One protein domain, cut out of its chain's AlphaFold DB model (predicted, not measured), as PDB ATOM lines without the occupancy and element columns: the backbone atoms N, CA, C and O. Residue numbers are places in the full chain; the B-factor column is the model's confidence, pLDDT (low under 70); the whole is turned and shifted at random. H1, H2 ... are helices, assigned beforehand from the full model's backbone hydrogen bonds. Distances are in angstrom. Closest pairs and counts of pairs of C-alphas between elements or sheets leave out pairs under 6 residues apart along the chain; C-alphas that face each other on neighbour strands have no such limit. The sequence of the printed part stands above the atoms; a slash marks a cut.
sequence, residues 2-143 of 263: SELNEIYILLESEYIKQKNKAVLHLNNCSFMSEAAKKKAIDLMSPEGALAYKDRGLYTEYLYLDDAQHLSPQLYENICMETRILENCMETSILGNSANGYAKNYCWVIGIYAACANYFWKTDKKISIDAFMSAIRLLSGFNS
ATOM      1  N   SER A   2     -39.138  19.616 -24.322       75.56
ATOM      2  CA  SER A   2     -38.996  20.955 -23.714       75.56
ATOM      3  C   SER A   2     -38.369  21.985 -24.660       75.56
ATOM      4  O   SER A   2     -38.909  23.072 -24.795       75.56
ATOM      5  N   GLU A   3     -37.326  21.613 -25.406       82.25
ATOM      6  CA  GLU A   3     -36.573  22.541 -26.270       82.25
ATOM      7  C   GLU A   3     -37.422  23.181 -27.381       82.25
ATOM      8  O   GLU A   3     -37.369  24.386 -27.595       82.25
ATOM      9  N   LEU A   4     -38.270  22.405 -28.074       84.69
ATOM     10  CA  LEU A   4     -39.171  22.970 -29.091       84.69
ATOM     11  C   LEU A   4     -40.187  23.934 -28.472       84.69
ATOM     12  O   LEU A   4     -40.545  24.929 -29.095       84.69
ATOM     13  N   ASN A   5     -40.657  23.640 -27.259       87.81
ATOM     14  CA  ASN A   5     -41.592  24.504 -26.549       87.81
ATOM     15  C   ASN A   5     -40.914  25.811 -26.106       87.81
ATOM     16  O   ASN A   5     -41.509  26.877 -26.220       87.81
ATOM     17  N   GLU A   6     -39.655  25.743 -25.671       90.38
ATOM     18  CA  GLU A   6     -38.828  26.921 -25.386       90.38
ATOM     19  C   GLU A   6     -38.618  27.775 -26.642       90.38
ATOM     20  O   GLU A   6     -38.824  28.987 -26.597       90.38
ATOM     21  N   ILE A   7     -38.298  27.152 -27.783       90.62
ATOM     22  CA  ILE A   7     -38.178  27.845 -29.076       90.62
ATOM     23  C   ILE A   7     -39.491  28.547 -29.438       90.62
ATOM     24  O   ILE A   7     -39.468  29.716 -29.816       90.62
ATOM     25  N   TYR A   8     -40.633  27.872 -29.297       90.25
ATOM     26  CA  TYR A   8     -41.938  28.461 -29.599       90.25
ATOM     27  C   TYR A   8     -42.222  29.702 -28.743       90.25
ATOM     28  O   TYR A   8     -42.566  30.751 -29.284       90.25
ATOM     29  N   ILE A   9     -42.000  29.615 -27.427       93.06
ATOM     30  CA  ILE A   9     -42.183  30.740 -26.496       93.06
ATOM     31  C   ILE A   9     -41.261  31.914 -26.861       93.06
ATOM     32  O   ILE A   9     -41.682  33.073 -26.842       93.06
ATOM     33  N   LEU A  10     -40.005  31.633 -27.223       95.00
ATOM     34  CA  LEU A  10     -39.056  32.663 -27.653       95.00
ATOM     35  C   LEU A  10     -39.510  33.359 -28.940       95.00
ATOM     36  O   LEU A  10     -39.444  34.587 -29.026       95.00
ATOM     37  N   LEU A  11     -39.992  32.595 -29.923       93.75
ATOM     38  CA  LEU A  11     -40.495  33.129 -31.187       93.75
ATOM     39  C   LEU A  11     -41.752  33.975 -30.985       93.75
ATOM     40  O   LEU A  11     -41.828  35.084 -31.509       93.75
ATOM     41  N   GLU A  12     -42.705  33.499 -30.186       94.12
ATOM     42  CA  GLU A  12     -43.916  34.249 -29.853       94.12
ATOM     43  C   GLU A  12     -43.574  35.580 -29.162       94.12
ATOM     44  O   GLU A  12     -44.060  36.646 -29.557       94.12
ATOM     45  N   SER A  13     -42.664  35.547 -28.184       95.62
ATOM     46  CA  SER A  13     -42.181  36.742 -27.487       95.62
ATOM     47  C   SER A  13     -41.493  37.736 -28.434       95.62
ATOM     48  O   SER A  13     -41.780  38.940 -28.402       95.62
ATOM     49  N   GLU A  14     -40.602  37.266 -29.315       95.69
ATOM     50  CA  GLU A  14     -39.921  38.140 -30.278       95.69
ATOM     51  C   GLU A  14     -40.902  38.709 -31.314       95.69
ATOM     52  O   GLU A  14     -40.828  39.896 -31.642       95.69
ATOM     53  N   TYR A  15     -41.877  37.920 -31.768       94.88
ATOM     54  CA  TYR A  15     -42.953  38.392 -32.633       94.88
ATOM     55  C   TYR A  15     -43.744  39.535 -31.977       94.88
ATOM     56  O   TYR A  15     -43.912  40.593 -32.589       94.88
ATOM     57  N   ILE A  16     -44.162  39.389 -30.712       94.69
ATOM     58  CA  ILE A  16     -44.883  40.439 -29.971       94.69
ATOM     59  C   ILE A  16     -44.039  41.716 -29.875       94.69
ATOM     60  O   ILE A  16     -44.525  42.819 -30.143       94.69
ATOM     61  N   LYS A  17     -42.755  41.579 -29.538       95.06
ATOM     62  CA  LYS A  17     -41.814  42.701 -29.441       95.06
ATOM     63  C   LYS A  17     -41.650  43.434 -30.773       95.06
ATOM     64  O   LYS A  17     -41.691  44.667 -30.800       95.06
ATOM     65  N   GLN A  18     -41.479  42.712 -31.879       94.19
ATOM     66  CA  GLN A  18     -41.331  43.314 -33.207       94.19
ATOM     67  C   GLN A  18     -42.640  43.934 -33.708       94.19
ATOM     68  O   GLN A  18     -42.609  45.018 -34.295       94.19
ATOM     69  N   LYS A  19     -43.787  43.316 -33.401       94.50
ATOM     70  CA  LYS A  19     -45.119  43.875 -33.665       94.50
ATOM     71  C   LYS A  19     -45.306  45.213 -32.957       94.50
ATOM     72  O   LYS A  19     -45.722  46.178 -33.585       94.50
ATOM     73  N   ASN A  20     -44.934  45.314 -31.681       94.44
ATOM     74  CA  ASN A  20     -45.055  46.564 -30.924       94.44
ATOM     75  C   ASN A  20     -44.195  47.696 -31.514       94.44
ATOM     76  O   ASN A  20     -44.632  48.847 -31.557       94.44
ATOM     77  N   LYS A  21     -43.004  47.380 -32.039       92.56
ATOM     78  CA  LYS A  21     -42.199  48.349 -32.802       92.56
ATOM     79  C   LYS A  21     -42.902  48.773 -34.096       92.56
ATOM     80  O   LYS A  21     -42.987  49.969 -34.366       92.56
ATOM     81  N   ALA A  22     -43.460  47.826 -34.848       91.00
ATOM     82  CA  ALA A  22     -44.177  48.113 -36.092       91.00
ATOM     83  C   ALA A  22     -45.405  49.004 -35.854       91.00
ATOM     84  O   ALA A  22     -45.651  49.940 -36.616       91.00
ATOM     85  N   VAL A  23     -46.127  48.779 -34.752       92.44
ATOM     86  CA  VAL A  23     -47.227  49.641 -34.291       92.44
ATOM     87  C   VAL A  23     -46.741  51.074 -34.054       92.44
ATOM     88  O   VAL A  23     -47.360  52.019 -34.542       92.44
ATOM     89  N   LEU A  24     -45.615  51.256 -33.356       90.81
ATOM     90  CA  LEU A  24     -45.034  52.582 -33.131       90.81
ATOM     91  C   LEU A  24     -44.652  53.266 -34.455       90.81
ATOM     92  O   LEU A  24     -44.965  54.441 -34.655       90.81
ATOM     93  N   HIS A  25     -44.028  52.532 -35.381       87.38
ATOM     94  CA  HIS A  25     -43.691  53.045 -36.710       87.38
ATOM     95  C   HIS A  25     -44.933  53.487 -37.495       87.38
ATOM     96  O   HIS A  25     -44.950  54.599 -38.023       87.38
ATOM     97  N   LEU A  26     -45.990  52.670 -37.523       88.56
ATOM     98  CA  LEU A  26     -47.262  53.004 -38.175       88.56
ATOM     99  C   LEU A  26     -47.904  54.259 -37.587       88.56
ATOM    100  O   LEU A  26     -48.369  55.123 -38.335       88.56
ATOM    101  N   ASN A  27     -47.905  54.385 -36.261       89.25
ATOM    102  CA  ASN A  27     -48.460  55.556 -35.586       89.25
ATOM    103  C   ASN A  27     -47.722  56.842 -35.983       89.25
ATOM    104  O   ASN A  27     -48.368  57.870 -36.206       89.25
ATOM    105  N   ASN A  28     -46.406  56.758 -36.201       87.06
ATOM    106  CA  ASN A  28     -45.561  57.872 -36.635       87.06
ATOM    107  C   ASN A  28     -45.659  58.201 -38.141       87.06
ATOM    108  O   ASN A  28     -45.160  59.241 -38.578       87.06
ATOM    109  N   CYS A  29     -46.320  57.372 -38.958       84.81
ATOM    110  CA  CYS A  29     -46.521  57.648 -40.384       84.81
ATOM    111  C   CYS A  29     -47.567  58.758 -40.598       84.81
ATOM    112  O   CYS A  29     -48.765  58.497 -40.718       84.81
ATOM    113  N   SER A  30     -47.118  60.011 -40.706       84.81
ATOM    114  CA  SER A  30     -47.983  61.196 -40.870       84.81
ATOM    115  C   SER A  30     -48.796  61.230 -42.170       84.81
ATOM    116  O   SER A  30     -49.806  61.923 -42.260       84.81
ATOM    117  N   PHE A  31     -48.370  60.490 -43.194       79.94
ATOM    118  CA  PHE A  31     -49.053  60.411 -44.486       79.94
ATOM    119  C   PHE A  31     -50.143  59.328 -44.541       79.94
ATOM    120  O   PHE A  31     -50.861  59.253 -45.540       79.94
ATOM    121  N   MET A  32     -50.266  58.490 -43.507       85.25
ATOM    122  CA  MET A  32     -51.317  57.478 -43.412       85.25
ATOM    123  C   MET A  32     -52.517  58.004 -42.630       85.25
ATOM    124  O   MET A  32     -52.358  58.727 -41.650       85.25
ATOM    125  N   SER A  33     -53.727  57.608 -43.034       87.12
ATOM    126  CA  SER A  33     -54.930  57.953 -42.267       87.12
ATOM    127  C   SER A  33     -55.034  57.108 -40.998       87.12
ATOM    128  O   SER A  33     -54.678  55.931 -41.006       87.12
ATOM    129  N   GLU A  34     -55.603  57.668 -39.929       90.62
ATOM    130  CA  GLU A  34     -55.801  56.948 -38.659       90.62
ATOM    131  C   GLU A  34     -56.611  55.656 -38.834       90.62
ATOM    132  O   GLU A  34     -56.256  54.608 -38.296       90.62
ATOM    133  N   ALA A  35     -57.639  55.677 -39.688       89.38
ATOM    134  CA  ALA A  35     -58.399  54.478 -40.036       89.38
ATOM    135  C   ALA A  35     -57.531  53.401 -40.718       89.38
ATOM    136  O   ALA A  35     -57.720  52.208 -40.484       89.38
ATOM    137  N   ALA A  36     -56.576  53.803 -41.563       86.12
ATOM    138  CA  ALA A  36     -55.658  52.869 -42.204       86.12
ATOM    139  C   ALA A  36     -54.619  52.318 -41.223       86.12
ATOM    140  O   ALA A  36     -54.346  51.122 -41.279       86.12
ATOM    141  N   LYS A  37     -54.093  53.153 -40.316       91.12
ATOM    142  CA  LYS A  37     -53.180  52.729 -39.245       91.12
ATOM    143  C   LYS A  37     -53.845  51.699 -38.344       91.12
ATOM    144  O   LYS A  37     -53.325  50.597 -38.216       91.12
ATOM    145  N   LYS A  38     -55.035  52.011 -37.815       92.12
ATOM    146  CA  LYS A  38     -55.817  51.087 -36.982       92.12
ATOM    147  C   LYS A  38     -56.034  49.757 -37.694       92.12
ATOM    148  O   LYS A  38     -55.714  48.712 -37.147       92.12
ATOM    149  N   LYS A  39     -56.475  49.799 -38.956       90.19
ATOM    150  CA  LYS A  39     -56.700  48.574 -39.726       90.19
ATOM    151  C   LYS A  39     -55.416  47.768 -39.937       90.19
ATOM    152  O   LYS A  39     -55.459  46.556 -39.805       90.19
ATOM    153  N   ALA A  40     -54.295  48.410 -40.264       89.38
ATOM    154  CA  ALA A  40     -53.011  47.728 -40.423       89.38
ATOM    155  C   ALA A  40     -52.544  47.082 -39.105       89.38
ATOM    156  O   ALA A  40     -52.090  45.944 -39.113       89.38
ATOM    157  N   ILE A  41     -52.730  47.767 -37.974       93.19
ATOM    158  CA  ILE A  41     -52.436  47.232 -36.640       93.19
ATOM    159  C   ILE A  41     -53.297  46.003 -36.337       93.19
ATOM    160  O   ILE A  41     -52.754  44.971 -35.944       93.19
ATOM    161  N   ASP A  42     -54.606  46.084 -36.582       92.25
ATOM    162  CA  ASP A  42     -55.528  44.960 -36.392       92.25
ATOM    163  C   ASP A  42     -55.108  43.756 -37.253       92.25
ATOM    164  O   ASP A  42     -55.092  42.622 -36.780       92.25
ATOM    165  N   LEU A  43     -54.706  44.003 -38.504       88.88
ATOM    166  CA  LEU A  43     -54.292  42.972 -39.461       88.88
ATOM    167  C   LEU A  43     -52.989  42.265 -39.092       88.88
ATOM    168  O   LEU A  43     -52.768  41.164 -39.579       88.88
ATOM    169  N   MET A  44     -52.147  42.857 -38.240       90.69
ATOM    170  CA  MET A  44     -50.979  42.142 -37.733       90.69
ATOM    171  C   MET A  44     -51.378  41.030 -36.764       90.69
ATOM    172  O   MET A  44     -50.590  40.115 -36.598       90.69
ATOM    173  N   SER A  45     -52.558  41.068 -36.131       88.62
ATOM    174  CA  SER A  45     -53.012  39.975 -35.256       88.62
ATOM    175  C   SER A  45     -53.513  38.759 -36.052       88.62
ATOM    176  O   SER A  45     -54.126  38.951 -37.107       88.62
ATOM    177  N   PRO A  46     -53.317  37.523 -35.550       83.62
ATOM    178  CA  PRO A  46     -53.881  36.318 -36.159       83.62
ATOM    179  C   PRO A  46     -55.390  36.419 -36.420       83.62
ATOM    180  O   PRO A  46     -55.864  36.140 -37.520       83.62
ATOM    181  N   GLU A  47     -56.147  36.881 -35.426       84.69
ATOM    182  CA  GLU A  47     -57.604  36.981 -35.482       84.69
ATOM    183  C   GLU A  47     -58.040  38.042 -36.495       84.69
ATOM    184  O   GLU A  47     -58.936  37.814 -37.309       84.69
ATOM    185  N   GLY A  48     -57.376  39.202 -36.479       83.06
ATOM    186  CA  GLY A  48     -57.653  40.289 -37.411       83.06
ATOM    187  C   GLY A  48     -57.327  39.925 -38.857       83.06
ATOM    188  O   GLY A  48     -58.056  40.344 -39.761       83.06
ATOM    189  N   ALA A  49     -56.280  39.127 -39.080       78.12
ATOM    190  CA  ALA A  49     -55.896  38.652 -40.403       78.12
ATOM    191  C   ALA A  49     -56.879  37.617 -40.966       78.12
ATOM    192  O   ALA A  49     -57.298  37.750 -42.115       78.12
ATOM    193  N   LEU A  50     -57.293  36.639 -40.152       74.75
ATOM    194  CA  LEU A  50     -58.277  35.621 -40.541       74.75
ATOM    195  C   LEU A  50     -59.677  36.213 -40.760       74.75
ATOM    196  O   LEU A  50     -60.406  35.787 -41.653       74.75
ATOM    197  N   ALA A  51     -60.060  37.228 -39.980       73.56
ATOM    198  CA  ALA A  51     -61.343  37.914 -40.130       73.56
ATOM    199  C   ALA A  51     -61.387  38.892 -41.320       73.56
ATOM    200  O   ALA A  51     -62.448  39.444 -41.638       73.56
ATOM    201  N   TYR A  52     -60.252  39.163 -41.970       71.44
ATOM    202  CA  TYR A  52     -60.185  40.115 -43.069       71.44
ATOM    203  C   TYR A  52     -60.741  39.516 -44.361       71.44
ATOM    204  O   TYR A  52     -60.122  38.678 -45.003       71.44
ATOM    205  N   LYS A  53     -61.933  39.983 -44.745       59.38
ATOM    206  CA  LYS A  53     -62.671  39.502 -45.923       59.38
ATOM    207  C   LYS A  53     -62.498  40.364 -47.173       59.38
ATOM    208  O   LYS A  53     -63.147  40.064 -48.169       59.38
ATOM    209  N   ASP A  54     -61.719  41.446 -47.131       58.00
ATOM    210  CA  ASP A  54     -61.568  42.321 -48.300       58.00
ATOM    211  C   ASP A  54     -60.658  41.630 -49.327       58.00
ATOM    212  O   ASP A  54     -59.445  41.501 -49.140       58.00
ATOM    213  N   ARG A  55     -61.311  41.099 -50.364       52.09
ATOM    214  CA  ARG A  55     -60.820  40.110 -51.333       52.09
ATOM    215  C   ARG A  55     -59.924  40.737 -52.400       52.09
ATOM    216  O   ARG A  55     -60.257  40.754 -53.583       52.09
ATOM    217  N   GLY A  56     -58.794  41.301 -51.986       52.38
ATOM    218  CA  GLY A  56     -57.692  41.536 -52.921       52.38
ATOM    219  C   GLY A  56     -57.175  40.210 -53.498       52.38
ATOM    220  O   GLY A  56     -57.390  39.166 -52.891       52.38
ATOM    221  N   LEU A  57     -56.467  40.283 -54.634       44.56
ATOM    222  CA  LEU A  57     -55.943  39.213 -55.525       44.56
ATOM    223  C   LEU A  57     -55.350  37.930 -54.888       44.56
ATOM    224  O   LEU A  57     -55.101  36.965 -55.594       44.56
ATOM    225  N   TYR A  58     -55.166  37.901 -53.574       46.47
ATOM    226  CA  TYR A  58     -54.633  36.792 -52.787       46.47
ATOM    227  C   TYR A  58     -55.710  35.803 -52.299       46.47
ATOM    228  O   TYR A  58     -55.386  34.707 -51.851       46.47
ATOM    229  N   THR A  59     -57.001  36.154 -52.369       44.28
ATOM    230  CA  THR A  59     -58.086  35.275 -51.889       44.28
ATOM    231  C   THR A  59     -58.408  34.098 -52.805       44.28
ATOM    232  O   THR A  59     -59.007  33.142 -52.329       44.28
ATOM    233  N   GLU A  60     -58.016  34.126 -54.082       43.47
ATOM    234  CA  GLU A  60     -58.233  32.980 -54.985       43.47
ATOM    235  C   GLU A  60     -57.234  31.836 -54.751       43.47
ATOM    236  O   GLU A  60     -57.476  30.726 -55.205       43.47
ATOM    237  N   TYR A  61     -56.144  32.067 -54.013       43.25
ATOM    238  CA  TYR A  61     -55.153  31.031 -53.677       43.25
ATOM    239  C   TYR A  61     -55.120  30.689 -52.183       43.25
ATOM    240  O   TYR A  61     -54.584  29.654 -51.783       43.25
ATOM    241  N   LEU A  62     -55.755  31.520 -51.355       48.19
ATOM    242  CA  LEU A  62     -55.948  31.295 -49.927       48.19
ATOM    243  C   LEU A  62     -57.364  30.782 -49.658       48.19
ATOM    244  O   LEU A  62     -58.136  31.410 -48.934       48.19
ATOM    245  N   TYR A  63     -57.719  29.644 -50.258       45.44
ATOM    246  CA  TYR A  63     -58.917  28.917 -49.849       45.44
ATOM    247  C   TYR A  63     -58.676  28.361 -48.444       45.44
ATOM    248  O   TYR A  63     -58.079  27.303 -48.252       45.44
ATOM    249  N   LEU A  64     -59.130  29.113 -47.444       49.25
ATOM    250  CA  LEU A  64     -59.666  28.495 -46.244       49.25
ATOM    251  C   LEU A  64     -60.765  27.540 -46.727       49.25
ATOM    252  O   LEU A  64     -61.660  27.981 -47.449       49.25
ATOM    253  N   ASP A  65     -60.665  26.255 -46.388       45.66
ATOM    254  CA  ASP A  65     -61.737  25.286 -46.652       45.66
ATOM    255  C   ASP A  65     -63.069  25.818 -46.078       45.66
ATOM    256  O   ASP A  65     -63.051  26.702 -45.213       45.66
ATOM    257  N   ASP A  66     -64.221  25.288 -46.493       44.44
ATOM    258  CA  ASP A  66     -65.558  25.763 -46.077       44.44
ATOM    259  C   ASP A  66     -65.750  25.792 -44.536       44.44
ATOM    260  O   ASP A  66     -66.657  26.446 -44.015       44.44
ATOM    261  N   ALA A  67     -64.840  25.153 -43.789       45.62
ATOM    262  CA  ALA A  67     -64.742  25.126 -42.329       45.62
ATOM    263  C   ALA A  67     -63.651  26.035 -41.695       45.62
ATOM    264  O   ALA A  67     -63.412  25.947 -40.492       45.62
ATOM    265  N   GLN A  68     -62.983  26.919 -42.450       51.75
ATOM    266  CA  GLN A  68     -61.885  27.790 -41.976       51.75
ATOM    267  C   GLN A  68     -60.646  27.048 -41.437       51.75
ATOM    268  O   GLN A  68     -59.920  27.564 -40.584       51.75
ATOM    269  N   HIS A  69     -60.372  25.836 -41.922       52.09
ATOM    270  CA  HIS A  69     -59.200  25.070 -41.497       52.09
ATOM    271  C   HIS A  69     -57.953  25.436 -42.313       52.09
ATOM    272  O   HIS A  69     -57.991  25.517 -43.540       52.09
ATOM    273  N   LEU A  70     -56.830  25.646 -41.621       57.88
ATOM    274  CA  LEU A  70     -55.524  25.844 -42.247       57.88
ATOM    275  C   LEU A  70     -54.974  24.473 -42.691       57.88
ATOM    276  O   LEU A  70     -54.843  23.561 -41.876       57.88
ATOM    277  N   SER A  71     -54.663  24.303 -43.979       59.00
ATOM    278  CA  SER A  71     -54.063  23.074 -44.530       59.00
ATOM    279  C   SER A  71     -52.577  23.283 -44.874       59.00
ATOM    280  O   SER A  71     -52.161  24.418 -45.110       59.00
ATOM    281  N   PRO A  72     -51.737  22.233 -44.926       61.12
ATOM    282  CA  PRO A  72     -50.352  22.370 -45.394       61.12
ATOM    283  C   PRO A  72     -50.250  22.978 -46.804       61.12
ATOM    284  O   PRO A  72     -49.384  23.812 -47.053       61.12
ATOM    285  N   GLN A  73     -51.202  22.658 -47.690       65.25
ATOM    286  CA  GLN A  73     -51.315  23.269 -49.020       65.25
ATOM    287  C   GLN A  73     -51.564  24.783 -48.938       65.25
ATOM    288  O   GLN A  73     -50.999  25.558 -49.705       65.25
ATOM    289  N   LEU A  74     -52.376  25.221 -47.970       61.75
ATOM    290  CA  LEU A  74     -52.605  26.638 -47.708       61.75
ATOM    291  C   LEU A  74     -51.325  27.332 -47.225       61.75
ATOM    292  O   LEU A  74     -51.060  28.454 -47.642       61.75
ATOM    293  N   TYR A  75     -50.499  26.675 -46.404       63.91
ATOM    294  CA  TYR A  75     -49.206  27.225 -45.984       63.91
ATOM    295  C   TYR A  75     -48.239  27.414 -47.164       63.91
ATOM    296  O   TYR A  75     -47.587  28.457 -47.265       63.91
ATOM    297  N   GLU A  76     -48.178  26.460 -48.093       67.19
ATOM    298  CA  GLU A  76     -47.386  26.602 -49.322       67.19
ATOM    299  C   GLU A  76     -47.888  27.754 -50.203       67.19
ATOM    300  O   GLU A  76     -47.080  28.549 -50.693       67.19
ATOM    301  N   ASN A  77     -49.209  27.911 -50.332       64.75
ATOM    302  CA  ASN A  77     -49.811  29.035 -51.052       64.75
ATOM    303  C   ASN A  77     -49.481  30.375 -50.372       64.75
ATOM    304  O   ASN A  77     -49.063  31.314 -51.044       64.75
ATOM    305  N   ILE A  78     -49.550  30.461 -49.036       63.62
ATOM    306  CA  ILE A  78     -49.126  31.645 -48.262       63.62
ATOM    307  C   ILE A  78     -47.651  31.976 -48.528       63.62
ATOM    308  O   ILE A  78     -47.291  33.143 -48.708       63.62
ATOM    309  N   CYS A  79     -46.785  30.961 -48.578       65.88
ATOM    310  CA  CYS A  79     -45.364  31.141 -48.868       65.88
ATOM    311  C   CYS A  79     -45.119  31.657 -50.291       65.88
ATOM    312  O   CYS A  79     -44.273  32.533 -50.489       65.88
ATOM    313  N   MET A  80     -45.854  31.139 -51.277       64.69
ATOM    314  CA  MET A  80     -45.788  31.612 -52.659       64.69
ATOM    315  C   MET A  80     -46.254  33.069 -52.768       64.69
ATOM    316  O   MET A  80     -45.552  33.898 -53.349       64.69
ATOM    317  N   GLU A  81     -47.371  33.410 -52.132       59.25
ATOM    318  CA  GLU A  81     -47.939  34.758 -52.175       59.25
ATOM    319  C   GLU A  81     -47.090  35.795 -51.443       59.25
ATOM    320  O   GLU A  81     -46.953  36.934 -51.886       59.25
ATOM    321  N   THR A  82     -46.433  35.395 -50.358       63.09
ATOM    322  CA  THR A  82     -45.465  36.255 -49.668       63.09
ATOM    323  C   THR A  82     -44.285  36.577 -50.571       63.09
ATOM    324  O   THR A  82     -43.879  37.733 -50.651       63.09
ATOM    325  N   ARG A  83     -43.772  35.595 -51.326       63.81
ATOM    326  CA  ARG A  83     -42.722  35.849 -52.324       63.81
ATOM    327  C   ARG A  83     -43.210  36.788 -53.423       63.81
ATOM    328  O   ARG A  83     -42.434  37.624 -53.877       63.81
ATOM    329  N   ILE A  84     -44.472  36.684 -53.841       59.53
ATOM    330  CA  ILE A  84     -45.077  37.621 -54.796       59.53
ATOM    331  C   ILE A  84     -45.156  39.018 -54.179       59.53
ATOM    332  O   ILE A  84     -44.751  39.973 -54.821       59.53
ATOM    333  N   LEU A  85     -45.597  39.175 -52.934       58.25
ATOM    334  CA  LEU A  85     -45.628  40.481 -52.267       58.25
ATOM    335  C   LEU A  85     -44.242  41.103 -52.112       58.25
ATOM    336  O   LEU A  85     -44.091  42.297 -52.357       58.25
ATOM    337  N   GLU A  86     -43.239  40.307 -51.743       58.84
ATOM    338  CA  GLU A  86     -41.851  40.752 -51.592       58.84
ATOM    339  C   GLU A  86     -41.204  41.121 -52.936       58.84
ATOM    340  O   GLU A  86     -40.481  42.112 -53.014       58.84
ATOM    341  N   ASN A  87     -41.498  40.380 -54.011       55.97
ATOM    342  CA  ASN A  87     -40.919  40.615 -55.340       55.97
ATOM    343  C   ASN A  87     -41.724  41.607 -56.196       55.97
ATOM    344  O   ASN A  87     -41.168  42.305 -57.040       55.97
ATOM    345  N   CYS A  88     -43.032  41.711 -55.973       49.59
ATOM    346  CA  CYS A  88     -43.931  42.642 -56.650       49.59
ATOM    347  C   CYS A  88     -44.149  43.922 -55.835       49.59
ATOM    348  O   CYS A  88     -45.098  44.660 -56.102       49.59
ATOM    349  N   MET A  89     -43.275  44.252 -54.877       51.06
ATOM    350  CA  MET A  89     -43.319  45.546 -54.180       51.06
ATOM    351  C   MET A  89     -43.261  46.737 -55.153       51.06
ATOM    352  O   MET A  89     -43.837  47.787 -54.874       51.06
ATOM    353  N   GLU A  90     -42.623  46.574 -56.319       44.03
ATOM    354  CA  GLU A  90     -42.577  47.605 -57.365       44.03
ATOM    355  C   GLU A  90     -43.709  47.509 -58.406       44.03
ATOM    356  O   GLU A  90     -44.011  48.508 -59.061       44.03
ATOM    357  N   THR A  91     -44.363  46.351 -58.549       41.47
ATOM    358  CA  THR A  91     -45.321  46.067 -59.639       41.47
ATOM    359  C   THR A  91     -46.738  45.720 -59.182       41.47
ATOM    360  O   THR A  91     -47.646  45.672 -60.012       41.47
ATOM    361  N   SER A  92     -46.991  45.541 -57.881       43.22
ATOM    362  CA  SER A  92     -48.331  45.261 -57.365       43.22
ATOM    363  C   SER A  92     -49.181  46.534 -57.351       43.22
ATOM    364  O   SER A  92     -49.211  47.363 -56.443       43.22
ATOM    365  N   ILE A  93     -49.937  46.625 -58.435       43.88
ATOM    366  CA  ILE A  93     -51.071  47.477 -58.797       43.88
ATOM    367  C   ILE A  93     -52.197  47.545 -57.721       43.88
ATOM    368  O   ILE A  93     -53.256  48.119 -57.956       43.88
ATOM    369  N   LEU A  94     -51.998  47.029 -56.502       43.94
ATOM    370  CA  LEU A  94     -53.083  46.598 -55.601       43.94
ATOM    371  C   LEU A  94     -53.208  47.367 -54.287       43.94
ATOM    372  O   LEU A  94     -54.018  47.046 -53.423       43.94
ATOM    373  N   GLY A  95     -52.475  48.465 -54.174       49.56
ATOM    374  CA  GLY A  95     -52.756  49.509 -53.209       49.56
ATOM    375  C   GLY A  95     -52.327  50.828 -53.813       49.56
ATOM    376  O   GLY A  95     -51.185  51.232 -53.644       49.56
ATOM    377  N   ASN A  96     -53.232  51.534 -54.498       59.41
ATOM    378  CA  ASN A  96     -52.981  52.864 -55.085       59.41
ATOM    379  C   ASN A  96     -52.651  53.957 -54.033       59.41
ATOM    380  O   ASN A  96     -52.826  55.147 -54.285       59.41
ATOM    381  N   SER A  97     -52.232  53.579 -52.822       70.75
ATOM    382  CA  SER A  97     -51.863  54.451 -51.714       70.75
ATOM    383  C   SER A  97     -50.925  53.730 -50.742       70.75
ATOM    384  O   SER A  97     -50.986  52.509 -50.598       70.75
ATOM    385  N   ALA A  98     -50.126  54.505 -50.003       74.19
ATOM    386  CA  ALA A  98     -49.326  53.991 -48.890       74.19
ATOM    387  C   ALA A  98     -50.185  53.239 -47.850       74.19
ATOM    388  O   ALA A  98     -49.739  52.258 -47.265       74.19
ATOM    389  N   ASN A  99     -51.457  53.638 -47.696       80.25
ATOM    390  CA  ASN A  99     -52.433  52.942 -46.858       80.25
ATOM    391  C   ASN A  99     -52.685  51.499 -47.313       80.25
ATOM    392  O   ASN A  99     -52.757  50.607 -46.477       80.25
ATOM    393  N   GLY A 100     -52.862  51.272 -48.619       75.75
ATOM    394  CA  GLY A 100     -53.116  49.935 -49.162       75.75
ATOM    395  C   GLY A 100     -51.897  49.029 -49.016       75.75
ATOM    396  O   GLY A 100     -52.019  47.903 -48.550       75.75
ATOM    397  N   TYR A 101     -50.714  49.566 -49.318       76.19
ATOM    398  CA  TYR A 101     -49.459  48.836 -49.161       76.19
ATOM    399  C   TYR A 101     -49.227  48.395 -47.708       76.19
ATOM    400  O   TYR A 101     -49.033  47.209 -47.449       76.19
ATOM    401  N   ALA A 102     -49.325  49.324 -46.749       81.50
ATOM    402  CA  ALA A 102     -49.132  49.008 -45.336       81.50
ATOM    403  C   ALA A 102     -50.129  47.952 -44.832       81.50
ATOM    404  O   ALA A 102     -49.740  47.051 -44.095       81.50
ATOM    405  N   LYS A 103     -51.398  48.032 -45.259       82.69
ATOM    406  CA  LYS A 103     -52.426  47.040 -44.911       82.69
ATOM    407  C   LYS A 103     -52.075  45.646 -45.422       82.69
ATOM    408  O   LYS A 103     -52.124  44.710 -44.636       82.69
ATOM    409  N   ASN A 104     -51.705  45.515 -46.695       77.31
ATOM    410  CA  ASN A 104     -51.389  44.214 -47.290       77.31
ATOM    411  C   ASN A 104     -50.160  43.585 -46.626       77.31
ATOM    412  O   ASN A 104     -50.179  42.407 -46.285       77.31
ATOM    413  N   TYR A 105     -49.126  44.389 -46.371       80.94
ATOM    414  CA  TYR A 105     -47.923  43.924 -45.684       80.94
ATOM    415  C   TYR A 105     -48.237  43.430 -44.261       80.94
ATOM    416  O   TYR A 105     -47.828  42.341 -43.864       80.94
ATOM    417  N   CYS A 106     -49.016  44.209 -43.502       86.62
ATOM    418  CA  CYS A 106     -49.434  43.843 -42.148       86.62
ATOM    419  C   CYS A 106     -50.342  42.610 -42.118       86.62
ATOM    420  O   CYS A 106     -50.224  41.794 -41.212       86.62
ATOM    421  N   TRP A 107     -51.216  42.455 -43.112       82.75
ATOM    422  CA  TRP A 107     -52.081  41.287 -43.237       82.75
ATOM    423  C   TRP A 107     -51.283  39.996 -43.405       82.75
ATOM    424  O   TRP A 107     -51.551  39.022 -42.709       82.75
ATOM    425  N   VAL A 108     -50.249  39.995 -44.246       79.81
ATOM    426  CA  VAL A 108     -49.404  38.807 -44.455       79.81
ATOM    427  C   VAL A 108     -48.629  38.426 -43.201       79.81
ATOM    428  O   VAL A 108     -48.551  37.244 -42.867       79.81
ATOM    429  N   ILE A 109     -48.134  39.413 -42.448       86.75
ATOM    430  CA  ILE A 109     -47.559  39.179 -41.115       86.75
ATOM    431  C   ILE A 109     -48.564  38.450 -40.211       86.75
ATOM    432  O   ILE A 109     -48.201  37.471 -39.556       86.75
ATOM    433  N   GLY A 110     -49.817  38.914 -40.171       86.06
ATOM    434  CA  GLY A 110     -50.861  38.301 -39.349       86.06
ATOM    435  C   GLY A 110     -51.253  36.897 -39.810       86.06
ATOM    436  O   GLY A 110     -51.460  36.024 -38.969       86.06
ATOM    437  N   ILE A 111     -51.274  36.635 -41.120       81.56
ATOM    438  CA  ILE A 111     -51.519  35.294 -41.673       81.56
ATOM    439  C   ILE A 111     -50.416  34.312 -41.258       81.56
ATOM    440  O   ILE A 111     -50.725  33.214 -40.799       81.56
ATOM    441  N   TYR A 112     -49.140  34.703 -41.326       85.38
ATOM    442  CA  TYR A 112     -48.056  33.851 -40.827       85.38
ATOM    443  C   TYR A 112     -48.166  33.572 -39.328       85.38
ATOM    444  O   TYR A 112     -47.958  32.437 -38.903       85.38
ATOM    445  N   ALA A 113     -48.533  34.575 -38.528       88.81
ATOM    446  CA  ALA A 113     -48.762  34.379 -37.100       88.81
ATOM    447  C   ALA A 113     -49.943  33.422 -36.834       88.81
ATOM    448  O   ALA A 113     -49.860  32.562 -35.957       88.81
ATOM    449  N   ALA A 114     -51.015  33.503 -37.629       84.38
ATOM    450  CA  ALA A 114     -52.134  32.564 -37.561       84.38
ATOM    451  C   ALA A 114     -51.714  31.128 -37.911       84.38
ATOM    452  O   ALA A 114     -52.056  30.196 -37.180       84.38
ATOM    453  N   CYS A 115     -50.926  30.942 -38.975       80.94
ATOM    454  CA  CYS A 115     -50.355  29.639 -39.321       80.94
ATOM    455  C   CYS A 115     -49.467  29.093 -38.206       80.94
ATOM    456  O   CYS A 115     -49.601  27.925 -37.846       80.94
ATOM    457  N   ALA A 116     -48.602  29.930 -37.631       88.06
ATOM    458  CA  ALA A 116     -47.728  29.526 -36.539       88.06
ATOM    459  C   ALA A 116     -48.528  28.952 -35.361       88.06
ATOM    460  O   ALA A 116     -48.237  27.852 -34.886       88.06
ATOM    461  N   ASN A 117     -49.592  29.645 -34.954       87.81
ATOM    462  CA  ASN A 117     -50.451  29.227 -33.848       87.81
ATOM    463  C   ASN A 117     -51.237  27.951 -34.157       87.81
ATOM    464  O   ASN A 117     -51.344  27.063 -33.311       87.81
ATOM    465  N   TYR A 118     -51.768  27.835 -35.373       84.19
ATOM    466  CA  TYR A 118     -52.549  26.671 -35.774       84.19
ATOM    467  C   TYR A 118     -51.696  25.406 -35.882       84.19
ATOM    468  O   TYR A 118     -52.036  24.369 -35.306       84.19
ATOM    469  N   PHE A 119     -50.565  25.493 -36.588       82.81
ATOM    470  CA  PHE A 119     -49.725  24.331 -36.857       82.81
ATOM    471  C   PHE A 119     -48.917  23.882 -35.643       82.81
ATOM    472  O   PHE A 119     -48.402  22.773 -35.647       82.81
ATOM    473  N   TRP A 120     -48.863  24.648 -34.552       88.19
ATOM    474  CA  TRP A 120     -48.132  24.223 -33.353       88.19
ATOM    475  C   TRP A 120     -48.567  22.843 -32.827       88.19
ATOM    476  O   TRP A 120     -47.744  22.046 -32.365       88.19
ATOM    477  N   LYS A 121     -49.868  22.538 -32.935       84.31
ATOM    478  CA  LYS A 121     -50.445  21.260 -32.491       84.31
ATOM    479  C   LYS A 121     -50.323  20.133 -33.519       84.31
ATOM    480  O   LYS A 121     -50.419  18.974 -33.127       84.31
ATOM    481  N   THR A 122     -50.141  20.451 -34.800       80.56
ATOM    482  CA  THR A 122     -50.256  19.492 -35.914       80.56
ATOM    483  C   THR A 122     -48.947  19.304 -36.684       80.56
ATOM    484  O   THR A 122     -48.583  18.171 -36.974       80.56
ATOM    485  N   ASP A 123     -48.203  20.379 -36.945       82.12
ATOM    486  CA  ASP A 123     -46.879  20.388 -37.573       82.12
ATOM    487  C   ASP A 123     -45.989  21.501 -36.978       82.12
ATOM    488  O   ASP A 123     -46.014  22.673 -37.371       82.12
ATOM    489  N   LYS A 124     -45.145  21.117 -36.016       87.38
ATOM    490  CA  LYS A 124     -44.260  22.050 -35.300       87.38
ATOM    491  C   LYS A 124     -43.216  22.708 -36.201       87.38
ATOM    492  O   LYS A 124     -42.767  23.804 -35.881       87.38
ATOM    493  N   LYS A 125     -42.817  22.063 -37.302       86.19
ATOM    494  CA  LYS A 125     -41.836  22.632 -38.230       86.19
ATOM    495  C   LYS A 125     -42.469  23.780 -39.008       86.19
ATOM    496  O   LYS A 125     -41.926  24.880 -38.995       86.19
ATOM    497  N   ILE A 126     -43.651  23.545 -39.584       82.56
ATOM    498  CA  ILE A 126     -44.427  24.594 -40.262       82.56
ATOM    499  C   ILE A 126     -44.712  25.752 -39.300       82.56
ATOM    500  O   ILE A 126     -44.580  26.914 -39.675       82.56
ATOM    501  N   SER A 127     -45.049  25.446 -38.045       86.88
ATOM    502  CA  SER A 127     -45.286  26.462 -37.017       86.88
ATOM    503  C   SER A 127     -44.078  27.385 -36.797       86.88
ATOM    504  O   SER A 127     -44.212  28.610 -36.841       86.88
ATOM    505  N   ILE A 128     -42.888  26.802 -36.616       90.00
ATOM    506  CA  ILE A 128     -41.639  27.549 -36.418       90.00
ATOM    507  C   ILE A 128     -41.286  28.373 -37.663       90.00
ATOM    508  O   ILE A 128     -40.984  29.563 -37.540       90.00
ATOM    509  N   ASP A 129     -41.372  27.781 -38.858       87.00
ATOM    510  CA  ASP A 129     -41.060  28.462 -40.121       87.00
ATOM    511  C   ASP A 129     -42.004  29.653 -40.374       87.00
ATOM    512  O   ASP A 129     -41.577  30.726 -40.826       87.00
ATOM    513  N   ALA A 130     -43.283  29.503 -40.015       85.06
ATOM    514  CA  ALA A 130     -44.274  30.564 -40.103       85.06
ATOM    515  C   ALA A 130     -43.943  31.725 -39.151       85.06
ATOM    516  O   ALA A 130     -43.938  32.885 -39.575       85.06
ATOM    517  N   PHE A 131     -43.589  31.443 -37.891       90.81
ATOM    518  CA  PHE A 131     -43.181  32.492 -36.952       90.81
ATOM    519  C   PHE A 131     -41.916  33.218 -37.399       90.81
ATOM    520  O   PHE A 131     -41.871  34.450 -37.376       90.81
ATOM    521  N   MET A 132     -40.908  32.476 -37.856       90.62
ATOM    522  CA  MET A 132     -39.678  33.055 -38.395       90.62
ATOM    523  C   MET A 132     -39.974  33.991 -39.573       90.62
ATOM    524  O   MET A 132     -39.406  35.082 -39.658       90.62
ATOM    525  N   SER A 133     -40.915  33.614 -40.440       87.31
ATOM    526  CA  SER A 133     -41.360  34.445 -41.563       87.31
ATOM    527  C   SER A 133     -42.070  35.719 -41.096       87.31
ATOM    528  O   SER A 133     -41.721  36.808 -41.557       87.31
ATOM    529  N   ALA A 134     -42.991  35.621 -40.131       89.25
ATOM    530  CA  ALA A 134     -43.657  36.787 -39.546       89.25
ATOM    531  C   ALA A 134     -42.654  37.763 -38.904       89.25
ATOM    532  O   ALA A 134     -42.723  38.972 -39.133       89.25
ATOM    533  N   ILE A 135     -41.689  37.245 -38.137       92.38
ATOM    534  CA  ILE A 135     -40.644  38.040 -37.473       92.38
ATOM    535  C   ILE A 135     -39.726  38.707 -38.499       92.38
ATOM    536  O   ILE A 135     -39.388  39.886 -38.349       92.38
ATOM    537  N   ARG A 136     -39.336  37.989 -39.558       88.94
ATOM    538  CA  ARG A 136     -38.525  38.535 -40.653       88.94
ATOM    539  C   ARG A 136     -39.240  39.693 -41.342       88.94
ATOM    540  O   ARG A 136     -38.636  40.749 -41.526       88.94
ATOM    541  N   LEU A 137     -40.519  39.521 -41.671       85.56
ATOM    542  CA  LEU A 137     -41.339  40.566 -42.284       85.56
ATOM    543  C   LEU A 137     -41.510  41.768 -41.351       85.56
ATOM    544  O   LEU A 137     -41.311  42.898 -41.778       85.56
ATOM    545  N   LEU A 138     -41.791  41.552 -40.063       90.19
ATOM    546  CA  LEU A 138     -41.861  42.639 -39.080       90.19
ATOM    547  C   LEU A 138     -40.536  43.399 -38.961       90.19
ATOM    548  O   LEU A 138     -40.525  44.627 -38.909       90.19
ATOM    549  N   SER A 139     -39.413  42.685 -38.963       87.00
ATOM    550  CA  SER A 139     -38.080  43.294 -38.934       87.00
ATOM    551  C   SER A 139     -37.816  44.120 -40.197       87.00
ATOM    552  O   SER A 139     -37.283  45.225 -40.112       87.00
ATOM    553  N   GLY A 140     -38.249  43.622 -41.360       82.50
ATOM    554  CA  GLY A 140     -38.245  44.364 -42.619       82.50
ATOM    555  C   GLY A 140     -39.121  45.615 -42.555       82.50
ATOM    556  O   GLY A 140     -38.663  46.698 -42.914       82.50
ATOM    557  N   PHE A 141     -40.339  45.500 -42.029       81.94
ATOM    558  CA  PHE A 141     -41.282  46.607 -41.853       81.94
ATOM    559  C   PHE A 141     -40.740  47.709 -40.935       81.94
ATOM    560  O   PHE A 141     -40.898  48.894 -41.219       81.94
ATOM    561  N   ASN A 142     -40.035  47.314 -39.872       83.12
ATOM    562  CA  ASN A 142     -39.343  48.214 -38.948       83.12
ATOM    563  C   ASN A 142     -38.085  48.862 -39.558       83.12
ATOM    564  O   ASN A 142     -37.484  49.748 -38.951       83.12
ATOM    565  N   SER A 143     -37.654  48.426 -40.746       80.75
ATOM    566  CA  SER A 143     -36.478  48.980 -41.409       80.75
ATOM    567  C   SER A 143     -36.783  50.288 -42.138       80.75
ATOM    568  O   SER A 143     -37.887  50.548 -42.624       80.75
TER     569      SER A 143
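Overview. This is residues 2 to 143 of the 263 residues of an uncharacterized protein of Providencia rettgeri (UniProt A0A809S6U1). Five helices run up and down in a bundle round H5, which passes through the middle: H6 and H2 pack along H5 on different sides, long H1 lies beside H6 and the first part of H2, and H4 covers the side of H5 away from H1. Short H3 packs on H5 after H2, and a long loop of residues 51 to 71 leads from there to H4. The printed part has 142 residues with six named helices, H1 to H6 in order, and no named strand; the class is all helix. It is compact, with a radius of gyration of the C-alphas of 14.7 A, and spans 45 by 32 by 26 A.

Along the chain. H1, residues 2 to 28, begins with C-alpha 2 at (-38.996, 20.955, -23.714) and is 39.7 A long. H2 is residues 34 to 44, 15.6 A, and H3 residues 46 to 50, 6.2 A. H4, residues 72 to 87, is 22.8 A long. H5, residues 98 to 119, is 32.0 A long and begins with C-alpha 98 at (-49.326, 53.991, -48.890). H6, residues 124 to 141, is 25.6 A long and ends with C-alpha 141 at (-41.282, 46.607, -41.853).

Arrangement. H5 is the hub, touching four other helices. It forms a helical hairpin with H6, opposite ways at a shallow tilt of 21 degrees; their closest C-alphas, of Ala 116 and Ser 127, are 3.9 A apart. H2 touches H5, the same way at a shallow tilt of 23 degrees, closest at the C-alphas of Met 44 and Gly 110, 4.2 A. H3 touches residues 107 to 114 of H5, closest at the C-alphas of Pro 46 and Ala 114, 4.4 A. H2 and H3 only just touch, with 3 pairs of C-alphas within 8 A, and only at the corner; the closest are those of Leu 43 and Ala 49, 4.7 A. H4 and H5 are a hairpin at 27 degrees, a shallow tilt; residues 105 to 115 of H5 touch H4, closest at the C-alphas of Thr 82 and Val 108, 7.0 A. H1 touches H6, the same way at a shallow tilt of 24 degrees, with the C-alphas of Tyr 15 and Ile 135 closest at 5.4 A. Residues 19 to 27 of H1 touch H2 in a third hairpin, closest at the C-alphas of Leu 26 and Lys 37, 6.0 A. H1 and H5 are near each other, while H1 and H4 are apart. In H1 to H6 every O i to N i+4 pair is within hydrogen-bond range.

Size, cuts and confidence. The C-alphas farthest apart, of Ser 2 and Asn 96, are 46.9 A from each other. The printed part has no cut; its one long link is H3 to H4. Mean pLDDT of the printed part is 76.3, and residues 53 to 96 are under 70.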